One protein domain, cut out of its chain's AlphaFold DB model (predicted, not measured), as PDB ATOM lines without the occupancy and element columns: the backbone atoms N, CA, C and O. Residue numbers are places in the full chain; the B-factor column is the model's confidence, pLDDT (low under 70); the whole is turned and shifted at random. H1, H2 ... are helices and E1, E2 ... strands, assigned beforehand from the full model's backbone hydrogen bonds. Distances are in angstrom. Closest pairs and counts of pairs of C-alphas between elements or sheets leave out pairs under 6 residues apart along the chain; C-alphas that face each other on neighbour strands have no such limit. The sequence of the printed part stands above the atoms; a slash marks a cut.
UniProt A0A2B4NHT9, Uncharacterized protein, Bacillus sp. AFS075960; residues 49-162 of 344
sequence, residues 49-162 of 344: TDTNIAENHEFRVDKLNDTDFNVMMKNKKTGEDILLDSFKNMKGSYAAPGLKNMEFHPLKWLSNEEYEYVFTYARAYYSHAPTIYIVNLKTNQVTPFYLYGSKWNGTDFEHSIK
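Overview. This is residues 49 to 162 of the 344 residues of an uncharacterized protein of Bacillus sp. AFS075960 (UniProt A0A2B4NHT9). Two strongly twisted sheets, E4 E5 E6 E7 and E1 E2 E3, lie face to face as a sandwich with strands crossed at 36 degrees; edge strands come near each other across both sides, E1 by E4 and E3 by E7. The short helix H1 sits on the link from one sheet to the other and grazes both. The 114 printed residues have seven named strands and one named helix, in the order E1 E2 E3 H1 E4 E5 E6 E7; both sheets are antiparallel in chain order, and the class is mostly strand, with under half of the residues in named elements. The whole is compact, radius of gyration of the C-alphas 14.1 A, spanning 43 by 28 by 23 A.

Arrangement. E4, residues 102 to 106, E5, 115 to 122, E6, 131 to 136, and E7, 142 to 146, form a meander, each strand the antiparallel neighbour of the one before. N 105 and O 119 are 2.8 A apart, N 118 and O 133 2.9 A, N 145 and O 132 2.8 A, each within hydrogen-bond range. E1, residues 57 to 63, E2, 69 to 75, and E3, 81 to 87, form another meander, with N 62 and O 70 at 2.8 A and N 84 and O 71 at 2.8 A. The closest C-alphas of E3 and E7 are Leu 84 and Val 142, 6.0 A; of E1 and E4, Phe 59 and Phe 104, 6.7 A. E2 and E5 are apart. H1, residues 96 to 100, has 0 of 1 O i to N i+4 pairs within range but 2 of 2 O i to N i+3 pairs.

Along the chain. E5 is 23.1 A long, E2 19.3 A and E1 19.2 A. E1 begins at C-alpha 57 (209.024, 303.517, 367.607); E7 ends at C-alpha 146 (229.927, 301.652, 364.132).

Size, cuts and confidence. The C-alphas farthest apart, Thr 49 and Gly 92, are 44.4 A apart. The printed part has no cut, and no link is long. Mean pLDDT of the printed part is 72.2; residues 49 to 55, 92 to 98, 122 to 129 and 144 to 162 are under 70.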
ATOM      1  N   THR A  49     210.474 290.011 379.449       33.66
ATOM      2  CA  THR A  49     210.039 291.388 379.325       33.66
ATOM      3  C   THR A  49     209.083 291.411 378.141       33.66
ATOM      4  O   THR A  49     209.477 291.240 376.987       33.66
ATOM      5  N   ASP A  50     207.793 291.561 378.438       40.69
ATOM      6  CA  ASP A  50     206.813 292.050 377.471       40.69
ATOM      7  C   ASP A  50     207.240 293.463 377.057       40.69
ATOM      8  O   ASP A  50     206.804 294.465 377.617       40.69
ATOM      9  N   THR A  51     208.159 293.572 376.104       40.66
ATOM     10  CA  THR A  51     208.654 294.865 375.633       40.66
ATOM     11  C   THR A  51     208.484 294.959 374.131       40.66
ATOM     12  O   THR A  51     209.424 294.839 373.347       40.66
ATOM     13  N   ASN A  52     207.259 295.291 373.727       52.47
ATOM     14  CA  ASN A  52     206.950 295.890 372.426       52.47
ATOM     15  C   ASN A  52     207.535 297.318 372.301       52.47
ATOM     16  O   ASN A  52     206.903 298.219 371.756       52.47
ATOM     17  N   ILE A  53     208.749 297.562 372.814       55.78
ATOM     18  CA  ILE A  53     209.446 298.856 372.729       55.78
ATOM     19  C   ILE A  53     209.743 299.174 371.262       55.78
ATOM     20  O   ILE A  53     209.405 300.259 370.801       55.78
ATOM     21  N   ALA A  54     210.207 298.188 370.493       57.03
ATOM     22  CA  ALA A  54     210.379 298.291 369.045       57.03
ATOM     23  C   ALA A  54     209.088 298.689 368.297       57.03
ATOM     24  O   ALA A  54     209.138 299.390 367.291       57.03
ATOM     25  N   GLU A  55     207.915 298.264 368.779       67.56
ATOM     26  CA  GLU A  55     206.631 298.591 368.141       67.56
ATOM     27  C   GLU A  55     206.173 300.019 368.460       67.56
ATOM     28  O   GLU A  55     205.415 300.609 367.684       67.56
ATOM     29  N   ASN A  56     206.685 300.606 369.547       79.56
ATOM     30  CA  ASN A  56     206.405 301.980 369.966       79.56
ATOM     31  C   ASN A  56     207.233 303.025 369.211       79.56
ATOM     32  O   ASN A  56     207.009 304.217 369.417       79.56
ATOM     33  N   HIS A  57     208.155 302.609 368.342       84.88
ATOM     34  CA  HIS A  57     209.024 303.517 367.607       84.88
ATOM     35  C   HIS A  57     208.869 303.351 366.096       84.88
ATOM     36  O   HIS A  57     208.519 302.286 365.585       84.88
ATOM     37  N   GLU A  58     209.043 304.452 365.378       89.38
ATOM     38  CA  GLU A  58     209.109 304.497 363.921       89.38
ATOM     39  C   GLU A  58     210.492 304.997 363.521       89.38
ATOM     40  O   GLU A  58     211.012 305.932 364.124       89.38
ATOM     41  N   PHE A  59     211.091 304.382 362.509       89.56
ATOM     42  CA  PHE A  59     212.420 304.744 362.039       89.56
ATOM     43  C   PHE A  59     212.343 305.256 360.613       89.56
ATOM     44  O   PHE A  59     211.613 304.699 359.791       89.56
ATOM     45  N   ARG A  60     213.097 306.312 360.316       89.19
ATOM     46  CA  ARG A  60     213.116 306.906 358.980       89.19
ATOM     47  C   ARG A  60     214.449 307.564 358.669       89.19
ATOM     48  O   ARG A  60     215.247 307.854 359.559       89.19
ATOM     49  N   VAL A  61     214.659 307.813 357.383       88.69
ATOM     50  CA  VAL A  61     215.761 308.634 356.889       88.69
ATOM     51  C   VAL A  61     215.174 309.881 356.246       88.69
ATOM     52  O   VAL A  61     214.524 309.805 355.204       88.69
ATOM     53  N   ASP A  62     215.417 311.030 356.866       89.19
ATOM     54  CA  ASP A  62     214.961 312.327 356.386       89.19
ATOM     55  C   ASP A  62     216.012 312.905 355.430       89.19
ATOM     56  O   ASP A  62     217.150 313.177 355.816       89.19
ATOM     57  N   LYS A  63     215.636 313.104 354.162       89.50
ATOM     58  CA  LYS A  63     216.461 313.826 353.184       89.50
ATOM     59  C   LYS A  63     216.301 315.330 353.424       89.50
ATOM     60  O   LYS A  63     215.249 315.883 353.116       89.50
ATOM     61  N   LEU A  64     217.340 315.988 353.936       88.56
ATOM     62  CA  LEU A  64     217.321 317.429 354.216       88.56
ATOM     63  C   LEU A  64     217.539 318.258 352.944       88.56
ATOM     64  O   LEU A  64     216.904 319.291 352.743       88.56
ATOM     65  N   ASN A  65     218.444 317.801 352.081       86.25
ATOM     66  CA  ASN A  65     218.724 318.363 350.761       86.25
ATOM     67  C   ASN A  65     219.333 317.263 349.866       86.25
ATOM     68  O   ASN A  65     219.291 316.083 350.206       86.25
ATOM     69  N   ASP A  66     219.877 317.607 348.698       81.12
ATOM     70  CA  ASP A  66     220.433 316.615 347.765       81.12
ATOM     71  C   ASP A  66     221.648 315.835 348.281       81.12
ATOM     72  O   ASP A  66     221.993 314.803 347.702       81.12
ATOM     73  N   THR A  67     222.280 316.293 349.359       82.50
ATOM     74  CA  THR A  67     223.535 315.743 349.877       82.50
ATOM     75  C   THR A  67     223.474 315.358 351.348       82.50
ATOM     76  O   THR A  67     224.361 314.640 351.802       82.50
ATOM     77  N   ASP A  68     222.459 315.811 352.080       86.00
ATOM     78  CA  ASP A  68     222.402 315.703 353.532       86.00
ATOM     79  C   ASP A  68     221.183 314.892 353.979       86.00
ATOM     80  O   ASP A  68     220.059 315.096 353.504       86.00
ATOM     81  N   PHE A  69     221.417 313.985 354.923       87.12
ATOM     82  CA  PHE A  69     220.445 313.016 355.410       87.12
ATOM     83  C   PHE A  69     220.521 312.907 356.931       87.12
ATOM     84  O   PHE A  69     221.611 312.859 357.500       87.12
ATOM     85  N   ASN A  70     219.368 312.800 357.579       89.88
ATOM     86  CA  ASN A  70     219.273 312.466 358.993       89.88
ATOM     87  C   ASN A  70     218.642 311.093 359.163       89.88
ATOM     88  O   ASN A  70     217.644 310.774 358.521       89.88
ATOM     89  N   VAL A  71     219.198 310.302 360.069       88.75
ATOM     90  CA  VAL A  71     218.591 309.059 360.527       88.75
ATOM     91  C   VAL A  71     217.817 309.371 361.794       88.75
ATOM     92  O   VAL A  71     218.383 309.896 362.749       88.75
ATOM     93  N   MET A  72     216.525 309.063 361.799       90.56
ATOM     94  CA  MET A  72     215.601 309.487 362.844       90.56
ATOM     95  C   MET A  72     214.872 308.295 363.456       90.56
ATOM     96  O   MET A  72     214.505 307.342 362.764       90.56
ATOM     97  N   MET A  73     214.603 308.403 364.753       90.38
ATOM     98  CA  MET A  73     213.715 307.537 365.519       90.38
ATOM     99  C   MET A  73     212.603 308.392 366.112       90.38
ATOM    100  O   MET A  73     212.869 309.338 366.839       90.38
ATOM    101  N   LYS A  74     211.351 308.057 365.828       89.25
ATOM    102  CA  LYS A  74     210.179 308.738 366.366       89.25
ATOM    103  C   LYS A  74     209.517 307.883 367.428       89.25
ATOM    104  O   LYS A  74     209.166 306.732 367.169       89.25
ATOM    105  N   ASN A  75     209.281 308.452 368.602       86.12
ATOM    106  CA  ASN A  75     208.451 307.831 369.623       86.12
ATOM    107  C   ASN A  75     206.972 308.004 369.253       86.12
ATOM    108  O   ASN A  75     206.453 309.116 369.216       86.12
ATOM    109  N   LYS A  76     206.265 306.903 368.980       86.56
ATOM    110  CA  LYS A  76     204.851 306.938 368.568       86.56
ATOM    111  C   LYS A  76     203.915 307.409 369.679       86.56
ATOM    112  O   LYS A  76     202.827 307.886 369.375       86.56
ATOM    113  N   LYS A  77     204.309 307.268 370.951       83.25
ATOM    114  CA  LYS A  77     203.488 307.673 372.102       83.25
ATOM    115  C   LYS A  77     203.567 309.174 372.356       83.25
ATOM    116  O   LYS A  77     202.540 309.796 372.592       83.25
ATOM    117  N   THR A  78     204.772 309.740 372.330       84.31
ATOM    118  CA  THR A  78     204.988 311.171 372.612       84.31
ATOM    119  C   THR A  78     204.974 312.029 371.349       84.31
ATOM    120  O   THR A  78     204.750 313.232 371.427       84.31
ATOM    121  N   GLY A  79     205.200 311.422 370.181       87.00
ATOM    122  CA  GLY A  79     205.394 312.120 368.913       87.00
ATOM    123  C   GLY A  79     206.787 312.734 368.748       87.00
ATOM    124  O   GLY A  79     207.035 313.349 367.714       87.00
ATOM    125  N   GLU A  80     207.673 312.571 369.733       88.56
ATOM    126  CA  GLU A  80     209.012 313.159 369.743       88.56
ATOM    127  C   GLU A  80     209.945 312.470 368.741       88.56
ATOM    128  O   GLU A  80     209.974 311.239 368.646       88.56
ATOM    129  N   ASP A  81     210.714 313.277 368.008       91.50
ATOM    130  CA  ASP A  81     211.752 312.821 367.088       91.50
ATOM    131  C   ASP A  81     213.129 312.866 367.771       91.50
ATOM    132  O   ASP A  81     213.556 313.898 368.288       91.50
ATOM    133  N   ILE A  82     213.849 311.750 367.710       89.81
ATOM    134  CA  ILE A  82     215.207 311.555 368.216       89.81
ATOM    135  C   ILE A  82     216.138 311.398 367.010       89.81
ATOM    136  O   ILE A  82     215.937 310.530 366.156       89.81
ATOM    137  N   LEU A  83     217.165 312.244 366.931       88.31
ATOM    138  CA  LEU A  83     218.203 312.157 365.903       88.31
ATOM    139  C   LEU A  83     219.179 311.028 366.252       88.31
ATOM    140  O   LEU A  83     219.869 311.113 367.265       88.31
ATOM    141  N   LEU A  84     219.258 310.001 365.402       85.56
ATOM    142  CA  LEU A  84     220.192 308.887 365.574       85.56
ATOM    143  C   LEU A  84     221.579 309.199 365.002       85.56
ATOM    144  O   LEU A  84     222.586 308.953 365.661       85.56
ATOM    145  N   ASP A  85     221.628 309.744 363.783       85.44
ATOM    146  CA  ASP A  85     222.868 310.168 363.120       85.44
ATOM    147  C   ASP A  85     222.579 311.211 362.027       85.44
ATOM    148  O   ASP A  85     221.454 311.319 361.529       85.44
ATOM    149  N   SER A  86     223.601 311.971 361.633       85.31
ATOM    150  CA  SER A  86     223.521 312.975 360.573       85.31
ATOM    151  C   SER A  86     224.668 312.815 359.581       85.31
ATOM    152  O   SER A  86     225.847 312.945 359.916       85.31
ATOM    153  N   PHE A  87     224.306 312.602 358.321       81.31
ATOM    154  CA  PHE A  87     225.235 312.451 357.214       81.31
ATOM    155  C   PHE A  87     225.190 313.705 356.350       81.31
ATOM    156  O   PHE A  87     224.160 314.037 355.769       81.31
ATOM    157  N   LYS A  88     226.321 314.407 356.258       84.19
ATOM    158  CA  LYS A  88     226.452 315.647 355.479       84.19
ATOM    159  C   LYS A  88     227.359 315.453 354.276       84.19
ATOM    160  O   LYS A  88     228.300 314.660 354.339       84.19
ATOM    161  N   ASN A  89     227.117 316.240 353.229       82.81
ATOM    162  CA  ASN A  89     227.956 316.333 352.037       82.81
ATOM    163  C   ASN A  89     228.129 314.997 351.285       82.81
ATOM    164  O   ASN A  89     229.193 314.685 350.759       82.81
ATOM    165  N   MET A  90     227.070 314.199 351.169       74.00
ATOM    166  CA  MET A  90     227.111 312.920 350.448       74.00
ATOM    167  C   MET A  90     227.035 313.065 348.915       74.00
ATOM    168  O   MET A  90     226.627 312.135 348.212       74.00
ATOM    169  N   LYS A  91     227.408 314.226 348.357       75.38
ATOM    170  CA  LYS A  91     227.321 314.493 346.915       75.38
ATOM    171  C   LYS A  91     228.201 313.521 346.132       75.38
ATOM    172  O   LYS A  91     229.403 313.461 346.352       75.38
ATOM    173  N   GLY A  92     227.608 312.782 345.195       64.25
ATOM    174  CA  GLY A  92     228.340 311.800 344.386       64.25
ATOM    175  C   GLY A  92     228.845 310.583 345.174       64.25
ATOM    176  O   GLY A  92     229.538 309.747 344.600       64.25
ATOM    177  N   SER A  93     228.491 310.458 346.459       66.06
ATOM    178  CA  SER A  93     228.841 309.296 347.270       66.06
ATOM    179  C   SER A  93     227.985 308.094 346.880       66.06
ATOM    180  O   SER A  93     226.753 308.156 346.849       66.06
ATOM    181  N   TYR A  94     228.651 306.966 346.654       62.94
ATOM    182  CA  TYR A  94     228.033 305.660 346.430       62.94
ATOM    183  C   TYR A  94     227.258 305.150 347.659       62.94
ATOM    184  O   TYR A  94     226.457 304.229 347.526       62.94
ATOM    185  N   ALA A  95     227.441 305.758 348.837       63.16
ATOM    186  CA  ALA A  95     226.720 305.397 350.054       63.16
ATOM    187  C   ALA A  95     225.359 306.104 350.212       63.16
ATOM    188  O   ALA A  95     224.502 305.604 350.941       63.16
ATOM    189  N   ALA A  96     225.109 307.220 349.512       67.75
ATOM    190  CA  ALA A  96     223.832 307.940 349.602       67.75
ATOM    191  C   ALA A  96     222.612 307.091 349.164       67.75
ATOM    192  O   ALA A  96     221.574 307.148 349.829       67.75
ATOM    193  N   PRO A  97     222.694 306.248 348.110       66.06
ATOM    194  CA  PRO A  97     221.650 305.264 347.810       66.06
ATOM    195  C   PRO A  97     221.433 304.229 348.923       66.06
ATOM    196  O   PRO A  97     220.313 303.753 349.094       66.06
ATOM    197  N   GLY A  98     222.479 303.893 349.687       66.94
ATOM    198  CA  GLY A  98     222.407 302.964 350.817       66.94
ATOM    199  C   GLY A  98     221.521 303.483 351.947       66.94
ATOM    200  O   GLY A  98     220.709 302.725 352.465       66.94
ATOM    201  N   LEU A  99     221.589 304.785 352.251       73.50
ATOM    202  CA  LEU A  99     220.728 305.416 353.261       73.50
ATOM    203  C   LEU A  99     219.240 305.379 352.889       73.50
ATOM    204  O   LEU A  99     218.394 305.197 353.757       73.50
ATOM    205  N   LYS A 100     218.896 305.493 351.600       70.44
ATOM    206  CA  LYS A 100     217.496 305.385 351.146       70.44
ATOM    207  C   LYS A 100     216.910 303.983 351.330       70.44
ATOM    208  O   LYS A 100     215.698 303.850 351.445       70.44
ATOM    209  N   ASN A 101     217.766 302.964 351.342       71.25
ATOM    210  CA  ASN A 101     217.399 301.556 351.494       71.25
ATOM    211  C   ASN A 101     217.883 300.996 352.839       71.25
ATOM    212  O   ASN A 101     218.186 299.802 352.942       71.25
ATOM    213  N   MET A 102     218.039 301.869 353.837       78.81
ATOM    214  CA  MET A 102     218.484 301.460 355.155       78.81
ATOM    215  C   MET A 102     217.362 300.710 355.861       78.81
ATOM    216  O   MET A 102     216.234 301.193 355.954       78.81
ATOM    217  N   GLU A 103     217.685 299.522 356.355       82.00
ATOM    218  CA  GLU A 103     216.785 298.753 357.194       82.00
ATOM    219  C   GLU A 103     217.097 299.010 358.664       82.00
ATOM    220  O   GLU A 103     218.255 299.184 359.054       82.00
ATOM    221  N   PHE A 104     216.045 299.012 359.477       86.38
ATOM    222  CA  PHE A 104     216.112 299.248 360.909       86.38
ATOM    223  C   PHE A 104     215.618 298.014 361.640       86.38
ATOM    224  O   PHE A 104     214.496 297.557 361.425       86.38
ATOM    225  N   HIS A 105     216.460 297.501 362.525       85.88
ATOM    226  CA  HIS A 105     216.229 296.267 363.254       85.88
ATOM    227  C   HIS A 105     216.438 296.515 364.746       85.88
ATOM    228  O   HIS A 105     217.561 296.396 365.245       85.88
ATOM    229  N   PRO A 106     215.375 296.884 365.477       84.06
ATOM    230  CA  PRO A 106     215.412 296.939 366.930       84.06
ATOM    231  C   PRO A 106     215.851 295.597 367.521       84.06
ATOM    232  O   PRO A 106     215.231 294.555 367.283       84.06
ATOM    233  N   LEU A 107     216.921 295.613 368.310       78.44
ATOM    234  CA  LEU A 107     217.492 294.435 368.948       78.44
ATOM    235  C   LEU A 107     216.731 294.143 370.243       78.44
ATOM    236  O   LEU A 107     217.226 294.379 371.342       78.44
ATOM    237  N   LYS A 108     215.518 293.587 370.111       79.12
ATOM    238  CA  LYS A 108     214.609 293.290 371.241       79.12
ATOM    239  C   LYS A 108     215.270 292.509 372.382       79.12
ATOM    240  O   LYS A 108     214.869 292.641 373.528       79.12
ATOM    241  N   TRP A 109     216.249 291.669 372.061       70.62
ATOM    242  CA  TRP A 109     216.957 290.835 373.029       70.62
ATOM    243  C   TRP A 109     218.007 291.598 373.854       70.62
ATOM    244  O   TRP A 109     218.530 291.023 374.810       70.62
ATOM    245  N   LEU A 110     218.335 292.833 373.463       72.56
ATOM    246  CA  LEU A 110     219.294 293.727 374.117       72.56
ATOM    247  C   LEU A 110     218.609 294.956 374.737       72.56
ATOM    248  O   LEU A 110     219.049 295.433 375.778       72.56
ATOM    249  N   SER A 111     217.530 295.442 374.116       71.69
ATOM    250  CA  SER A 111     216.736 296.566 374.615       71.69
ATOM    251  C   SER A 111     216.076 296.297 375.970       71.69
ATOM    252  O   SER A 111     215.666 295.178 376.282       71.69
ATOM    253  N   ASN A 112     215.907 297.362 376.750       74.19
ATOM    254  CA  ASN A 112     215.203 297.370 378.029       74.19
ATOM    255  C   ASN A 112     214.452 298.704 378.224       74.19
ATOM    256  O   ASN A 112     214.329 299.499 377.299       74.19
ATOM    257  N   GLU A 113     213.919 298.949 379.422       71.94
ATOM    258  CA  GLU A 113     213.139 300.161 379.719       71.94
ATOM    259  C   GLU A 113     213.942 301.469 379.619       71.94
ATOM    260  O   GLU A 113     213.361 302.536 379.428       71.94
ATOM    261  N   GLU A 114     215.265 301.406 379.763       73.12
ATOM    262  CA  GLU A 114     216.145 302.576 379.745       73.12
ATOM    263  C   GLU A 114     216.831 302.779 378.395       73.12
ATOM    264  O   GLU A 114     217.072 303.922 378.002       73.12
ATOM    265  N   TYR A 115     217.130 301.691 377.686       77.00
ATOM    266  CA  TYR A 115     217.917 301.709 376.463       77.00
ATOM    267  C   TYR A 115     217.240 300.942 375.331       77.00
ATOM    268  O   TYR A 115     216.881 299.775 375.481       77.00
ATOM    269  N   GLU A 116     217.158 301.580 374.164       80.31
ATOM    270  CA  GLU A 116     216.793 300.930 372.906       80.31
ATOM    271  C   GLU A 116     218.041 300.759 372.037       80.31
ATOM    272  O   GLU A 116     218.772 301.716 371.774       80.31
ATOM    273  N   TYR A 117     218.272 299.531 371.574       83.12
ATOM    274  CA  TYR A 117     219.368 299.208 370.668       83.12
ATOM    275  C   TYR A 117     218.807 298.959 369.276       83.12
ATOM    276  O   TYR A 117     217.970 298.079 369.086       83.12
ATOM    277  N   VAL A 118     219.283 299.705 368.284       84.25
ATOM    278  CA  VAL A 118     218.776 299.615 366.911       84.25
ATOM    279  C   VAL A 118     219.921 299.287 365.978       84.25
ATOM    280  O   VAL A 118     220.822 300.097 365.779       84.25
ATOM    281  N   PHE A 119     219.884 298.092 365.397       83.38
ATOM    282  CA  PHE A 119     220.824 297.693 364.367       83.38
ATOM    283  C   PHE A 119     220.346 298.181 363.002       83.38
ATOM    284  O   PHE A 119     219.200 297.958 362.619       83.38
ATOM    285  N   THR A 120     221.224 298.834 362.253       79.69
ATOM    286  CA  THR A 120     220.926 299.327 360.909       79.69
ATOM    287  C   THR A 120     221.957 298.847 359.913       79.69
ATOM    288  O   THR A 120     223.158 298.932 360.173       79.69
ATOM    289  N   TYR A 121     221.493 298.405 358.750       75.69
ATOM    290  CA  TYR A 121     222.337 298.095 357.602       75.69
ATOM    291  C   TYR A 121     221.568 298.372 356.300       75.69
ATOM    292  O   TYR A 121     220.340 298.436 356.297       75.69
ATOM    293  N   ALA A 122     222.278 298.570 355.188       65.00
ATOM    294  CA  ALA A 122     221.652 298.776 353.881       65.00
ATOM    295  C   ALA A 122     221.463 297.437 353.152       65.00
ATOM    296  O   ALA A 122     222.412 296.669 353.009       65.00
ATOM    297  N   ARG A 123     220.254 297.172 352.637       54.50
ATOM    298  CA  ARG A 123     219.896 295.897 351.971       54.50
ATOM    299  C   ARG A 123     220.516 295.703 350.572       54.50
ATOM    300  O   ARG A 123     220.290 294.689 349.919       54.50
ATOM    301  N   ALA A 124     221.260 296.679 350.060       48.09
ATOM    302  CA  ALA A 124     221.786 296.676 348.695       48.09
ATOM    303  C   ALA A 124     223.318 296.771 348.682       48.09
ATOM    304  O   ALA A 124     223.919 297.066 349.707       48.09
ATOM    305  N   TYR A 125     223.929 296.570 347.505       48.03
ATOM    306  CA  TYR A 125     225.370 296.657 347.178       48.03
ATOM    307  C   TYR A 125     226.100 297.956 347.604       48.03
ATOM    308  O   TYR A 125     227.231 298.201 347.188       48.03
ATOM    309  N   TYR A 126     225.459 298.817 348.386       45.16
ATOM    310  CA  TYR A 126     225.940 300.123 348.787       45.16
ATOM    311  C   TYR A 126     226.462 300.075 350.217       45.16
ATOM    312  O   TYR A 126     225.795 299.623 351.145       45.16
ATOM    313  N   SER A 127     227.684 300.567 350.360       52.44
ATOM    314  CA  SER A 127     228.556 300.453 351.520       52.44
ATOM    315  C   SER A 127     228.145 301.368 352.669       52.44
ATOM    316  O   SER A 127     228.898 302.245 353.084       52.44
ATOM    317  N   HIS A 128     226.936 301.176 353.187       53.47
ATOM    318  CA  HIS A 128     226.627 301.680 354.511       53.47
ATOM    319  C   HIS A 128     227.184 300.713 355.551       53.47
ATOM    320  O   HIS A 128     226.919 299.510 355.504       53.47
ATOM    321  N   ALA A 129     227.949 301.244 356.499       61.22
ATOM    322  CA  ALA A 129     228.462 300.478 357.617       61.22
ATOM    323  C   ALA A 129     227.311 299.958 358.490       61.22
ATOM    324  O   ALA A 129     226.474 300.757 358.926       61.22
ATOM    325  N   PRO A 130     227.250 298.652 358.788       71.94
ATOM    326  CA  PRO A 130     226.363 298.157 359.824       71.94
ATOM    327  C   PRO A 130     226.625 298.919 361.131       71.94
ATOM    328  O   PRO A 130     227.769 299.047 361.565       71.94
ATOM    329  N   THR A 131     225.582 299.473 361.735       74.94
ATOM    330  CA  THR A 131     225.700 300.360 362.903       74.94
ATOM    331  C   THR A 131     224.678 299.951 363.947       74.94
ATOM    332  O   THR A 131     223.560 299.584 363.597       74.94
ATOM    333  N   ILE A 132     225.059 299.985 365.222       79.44
ATOM    334  CA  ILE A 132     224.136 299.823 366.345       79.44
ATOM    335  C   ILE A 132     223.978 301.195 366.995       79.44
ATOM    336  O   ILE A 132     224.941 301.737 367.527       79.44
ATOM    337  N   TYR A 133     222.780 301.767 366.962       80.50
ATOM    338  CA  TYR A 133     222.462 302.972 367.722       80.50
ATOM    339  C   TYR A 133     221.986 302.575 369.114       80.50
ATOM    340  O   TYR A 133     221.043 301.795 369.240       80.50
ATOM    341  N   ILE A 134     222.645 303.104 370.142       80.75
ATOM    342  CA  ILE A 134     222.283 302.911 371.546       80.75
ATOM    343  C   ILE A 134     221.577 304.183 372.001       80.75
ATOM    344  O   ILE A 134     222.208 305.235 372.118       80.75
ATOM    345  N   VAL A 135     220.270 304.098 372.210       75.69
ATOM    346  CA  VAL A 135     219.415 305.244 372.528       75.69
ATOM    347  C   VAL A 135     219.010 305.163 373.987       75.69
ATOM    348  O   VAL A 135     218.338 304.217 374.387       75.69
ATOM    349  N   ASN A 136     219.385 306.157 374.790       78.12
ATOM    350  CA  ASN A 136     218.841 306.310 376.133       78.12
ATOM    351  C   ASN A 136     217.440 306.929 376.036       78.12
ATOM    352  O   ASN A 136     217.294 308.087 375.648       78.12
ATOM    353  N   LEU A 137     216.415 306.169 376.409       77.00
ATOM    354  CA  LEU A 137     215.007 306.552 376.269       77.00
ATOM    355  C   LEU A 137     214.555 307.623 377.275       77.00
ATOM    356  O   LEU A 137     213.496 308.217 377.097       77.00
ATOM    357  N   LYS A 138     215.328 307.872 378.342       79.06
ATOM    358  CA  LYS A 138     215.031 308.912 379.344       79.06
ATOM    359  C   LYS A 138     215.629 310.263 378.965       79.06
ATOM    360  O   LYS A 138     215.042 311.296 379.271       79.06
ATOM    361  N   THR A 139     216.816 310.258 378.361       76.50
ATOM    362  CA  THR A 139     217.577 311.480 378.050       76.50
ATOM    363  C   THR A 139     217.603 311.820 376.564       76.50
ATOM    364  O   THR A 139     218.118 312.877 376.205       76.50
ATOM    365  N   ASN A 140     217.099 310.930 375.704       79.19
ATOM    366  CA  ASN A 140     217.203 310.995 374.245       79.19
ATOM    367  C   ASN A 140     218.653 311.095 373.734       79.19
ATOM    368  O   ASN A 140     218.896 311.482 372.591       79.19
ATOM    369  N   GLN A 141     219.636 310.737 374.569       76.75
ATOM    370  CA  GLN A 141     221.033 310.662 374.157       76.75
ATOM    371  C   GLN A 141     221.249 309.432 373.282       76.75
ATOM    372  O   GLN A 141     220.862 308.322 373.651       76.75
ATOM    373  N   VAL A 142     221.917 309.629 372.147       75.00
ATOM    374  CA  VAL A 142     222.251 308.557 371.211       75.00
ATOM    375  C   VAL A 142     223.756 308.373 371.148       75.00
ATOM    376  O   VAL A 142     224.506 309.330 370.964       75.00
ATOM    377  N   THR A 143     224.190 307.123 371.276       73.94
ATOM    378  CA  THR A 143     225.579 306.717 371.062       73.94
ATOM    379  C   THR A 143     225.636 305.755 369.877       73.94
ATOM    380  O   THR A 143     225.154 304.624 369.993       73.94
ATOM    381  N   PRO A 144     226.191 306.168 368.725       69.00
ATOM    382  CA  PRO A 144     226.383 305.269 367.600       69.00
ATOM    383  C   PRO A 144     227.580 304.348 367.851       69.00
ATOM    384  O   PRO A 144     228.669 304.784 368.226       69.00
ATOM    385  N   PHE A 145     227.381 303.062 367.595       65.06
ATOM    386  CA  PHE A 145     228.409 302.035 367.620       65.06
ATOM    387  C   PHE A 145     228.600 301.510 366.194       65.06
ATOM    388  O   PHE A 145     227.826 300.690 365.692       65.06
ATOM    389  N   TYR A 146     229.625 302.020 365.514       64.25
ATOM    390  CA  TYR A 146     229.927 301.652 364.132       64.25
ATOM    391  C   TYR A 146     230.661 300.313 364.094       64.25
ATOM    392  O   TYR A 146     231.798 300.194 364.567       64.25
ATOM    393  N   LEU A 147     230.044 299.295 363.497       58.84
ATOM    394  CA  LEU A 147     230.738 298.031 363.285       58.84
ATOM    395  C   LEU A 147     231.840 298.242 362.247       58.84
ATOM    396  O   LEU A 147     231.719 299.051 361.326       58.84
ATOM    397  N   TYR A 148     232.949 297.525 362.427       52.84
ATOM    398  CA  TYR A 148     234.133 297.644 361.570       52.84
ATOM    399  C   TYR A 148     234.786 299.042 361.572       52.84
ATOM    400  O   TYR A 148     235.554 299.355 360.667       52.84
ATOM    401  N   GLY A 149     234.494 299.892 362.570       44.72
ATOM    402  CA  GLY A 149     235.093 301.228 362.708       44.72
ATOM    403  C   GLY A 149     234.703 302.211 361.598       44.72
ATOM    404  O   GLY A 149     235.318 303.259 361.445       44.72
ATOM    405  N   SER A 150     233.707 301.880 360.783       51.25
ATOM    406  CA  SER A 150     233.356 302.654 359.597       51.25
ATOM    407  C   SER A 150     232.475 303.852 359.970       51.25
ATOM    408  O   SER A 150     231.252 303.766 359.915       51.25
ATOM    409  N   LYS A 151     233.093 304.976 360.348       60.75
ATOM    410  CA  LYS A 151     232.407 306.252 360.600       60.75
ATOM    411  C   LYS A 151     232.460 307.157 359.367       60.75
ATOM    412  O   LYS A 151     233.498 307.240 358.714       60.75
ATOM    413  N   TRP A 152     231.360 307.843 359.051       61.44
ATOM    414  CA  TRP A 152     231.340 308.859 357.992       61.44
ATOM    415  C   TRP A 152     232.135 310.099 358.416       61.44
ATOM    416  O   TRP A 152     231.848 310.692 359.457       61.44
ATOM    417  N   ASN A 153     233.105 310.521 357.600       65.94
ATOM    418  CA  ASN A 153     233.919 311.716 357.873       65.94
ATOM    419  C   ASN A 153     233.559 312.943 357.018       65.94
ATOM    420  O   ASN A 153     234.262 313.950 357.066       65.94
ATOM    421  N   GLY A 154     232.486 312.874 356.222       65.56
ATOM    422  CA  GLY A 154     232.093 313.946 355.294       65.56
ATOM    423  C   GLY A 154     232.563 313.750 353.850       65.56
ATOM    424  O   GLY A 154     232.127 314.495 352.971       65.56
ATOM    425  N   THR A 155     233.422 312.758 353.600       61.31
ATOM    426  CA  THR A 155     233.939 312.421 352.261       61.31
ATOM    427  C   THR A 155     233.852 310.931 351.945       61.31
ATOM    428  O   THR A 155     233.429 310.569 350.848       61.31
ATOM    429  N   ASP A 156     234.200 310.071 352.902       56.97
ATOM    430  CA  ASP A 156     234.051 308.616 352.826       56.97
ATOM    431  C   ASP A 156     233.813 308.051 354.242       56.97
ATOM    432  O   ASP A 156     233.841 308.779 355.241       56.97
ATOM    433  N   PHE A 157     233.582 306.746 354.348       56.41
ATOM    434  CA  PHE A 157     233.649 306.045 355.629       56.41
ATOM    435  C   PHE A 157     235.107 305.690 355.954       56.41
ATOM    436  O   PHE A 157     235.744 304.964 355.189       56.41
ATOM    437  N   GLU A 158     235.621 306.156 357.099       47.41
ATOM    438  CA  GLU A 158     237.050 306.095 357.487       47.41
ATOM    439  C   GLU A 158     237.656 304.687 357.464       47.41
ATOM    440  O   GLU A 158     238.852 304.529 357.217       47.41
ATOM    441  N   HIS A 159     236.834 303.659 357.660       43.38
ATOM    442  CA  HIS A 159     237.264 302.263 357.670       43.38
ATOM    443  C   HIS A 159     236.317 301.346 356.900       43.38
ATOM    444  O   HIS A 159     236.183 300.178 357.268       43.38
ATOM    445  N   SER A 160     235.665 301.857 355.842       36.56
ATOM    446  CA  SER A 160     234.853 300.996 354.976       36.56
ATOM    447  C   SER A 160     235.666 299.761 354.603       36.56
ATOM    448  O   SER A 160     236.770 299.859 354.059       36.56
ATOM    449  N   ILE A 161     235.144 298.577 354.928       37.44
ATOM    450  CA  ILE A 161     235.699 297.350 354.375       37.44
ATOM    451  C   ILE A 161     235.455 297.439 352.873       37.44
ATOM    452  O   ILE A 161     234.378 297.120 352.370       37.44
ATOM    453  N   LYS A 162     236.472 297.894 352.140       32.16
ATOM    454  CA  LYS A 162     236.596 297.579 350.727       32.16
ATOM    455  C   LYS A 162     236.874 296.091 350.693       32.16
ATOM    456  O   LYS A 162     238.001 295.672 350.934       32.16
TER     457      LYS A 162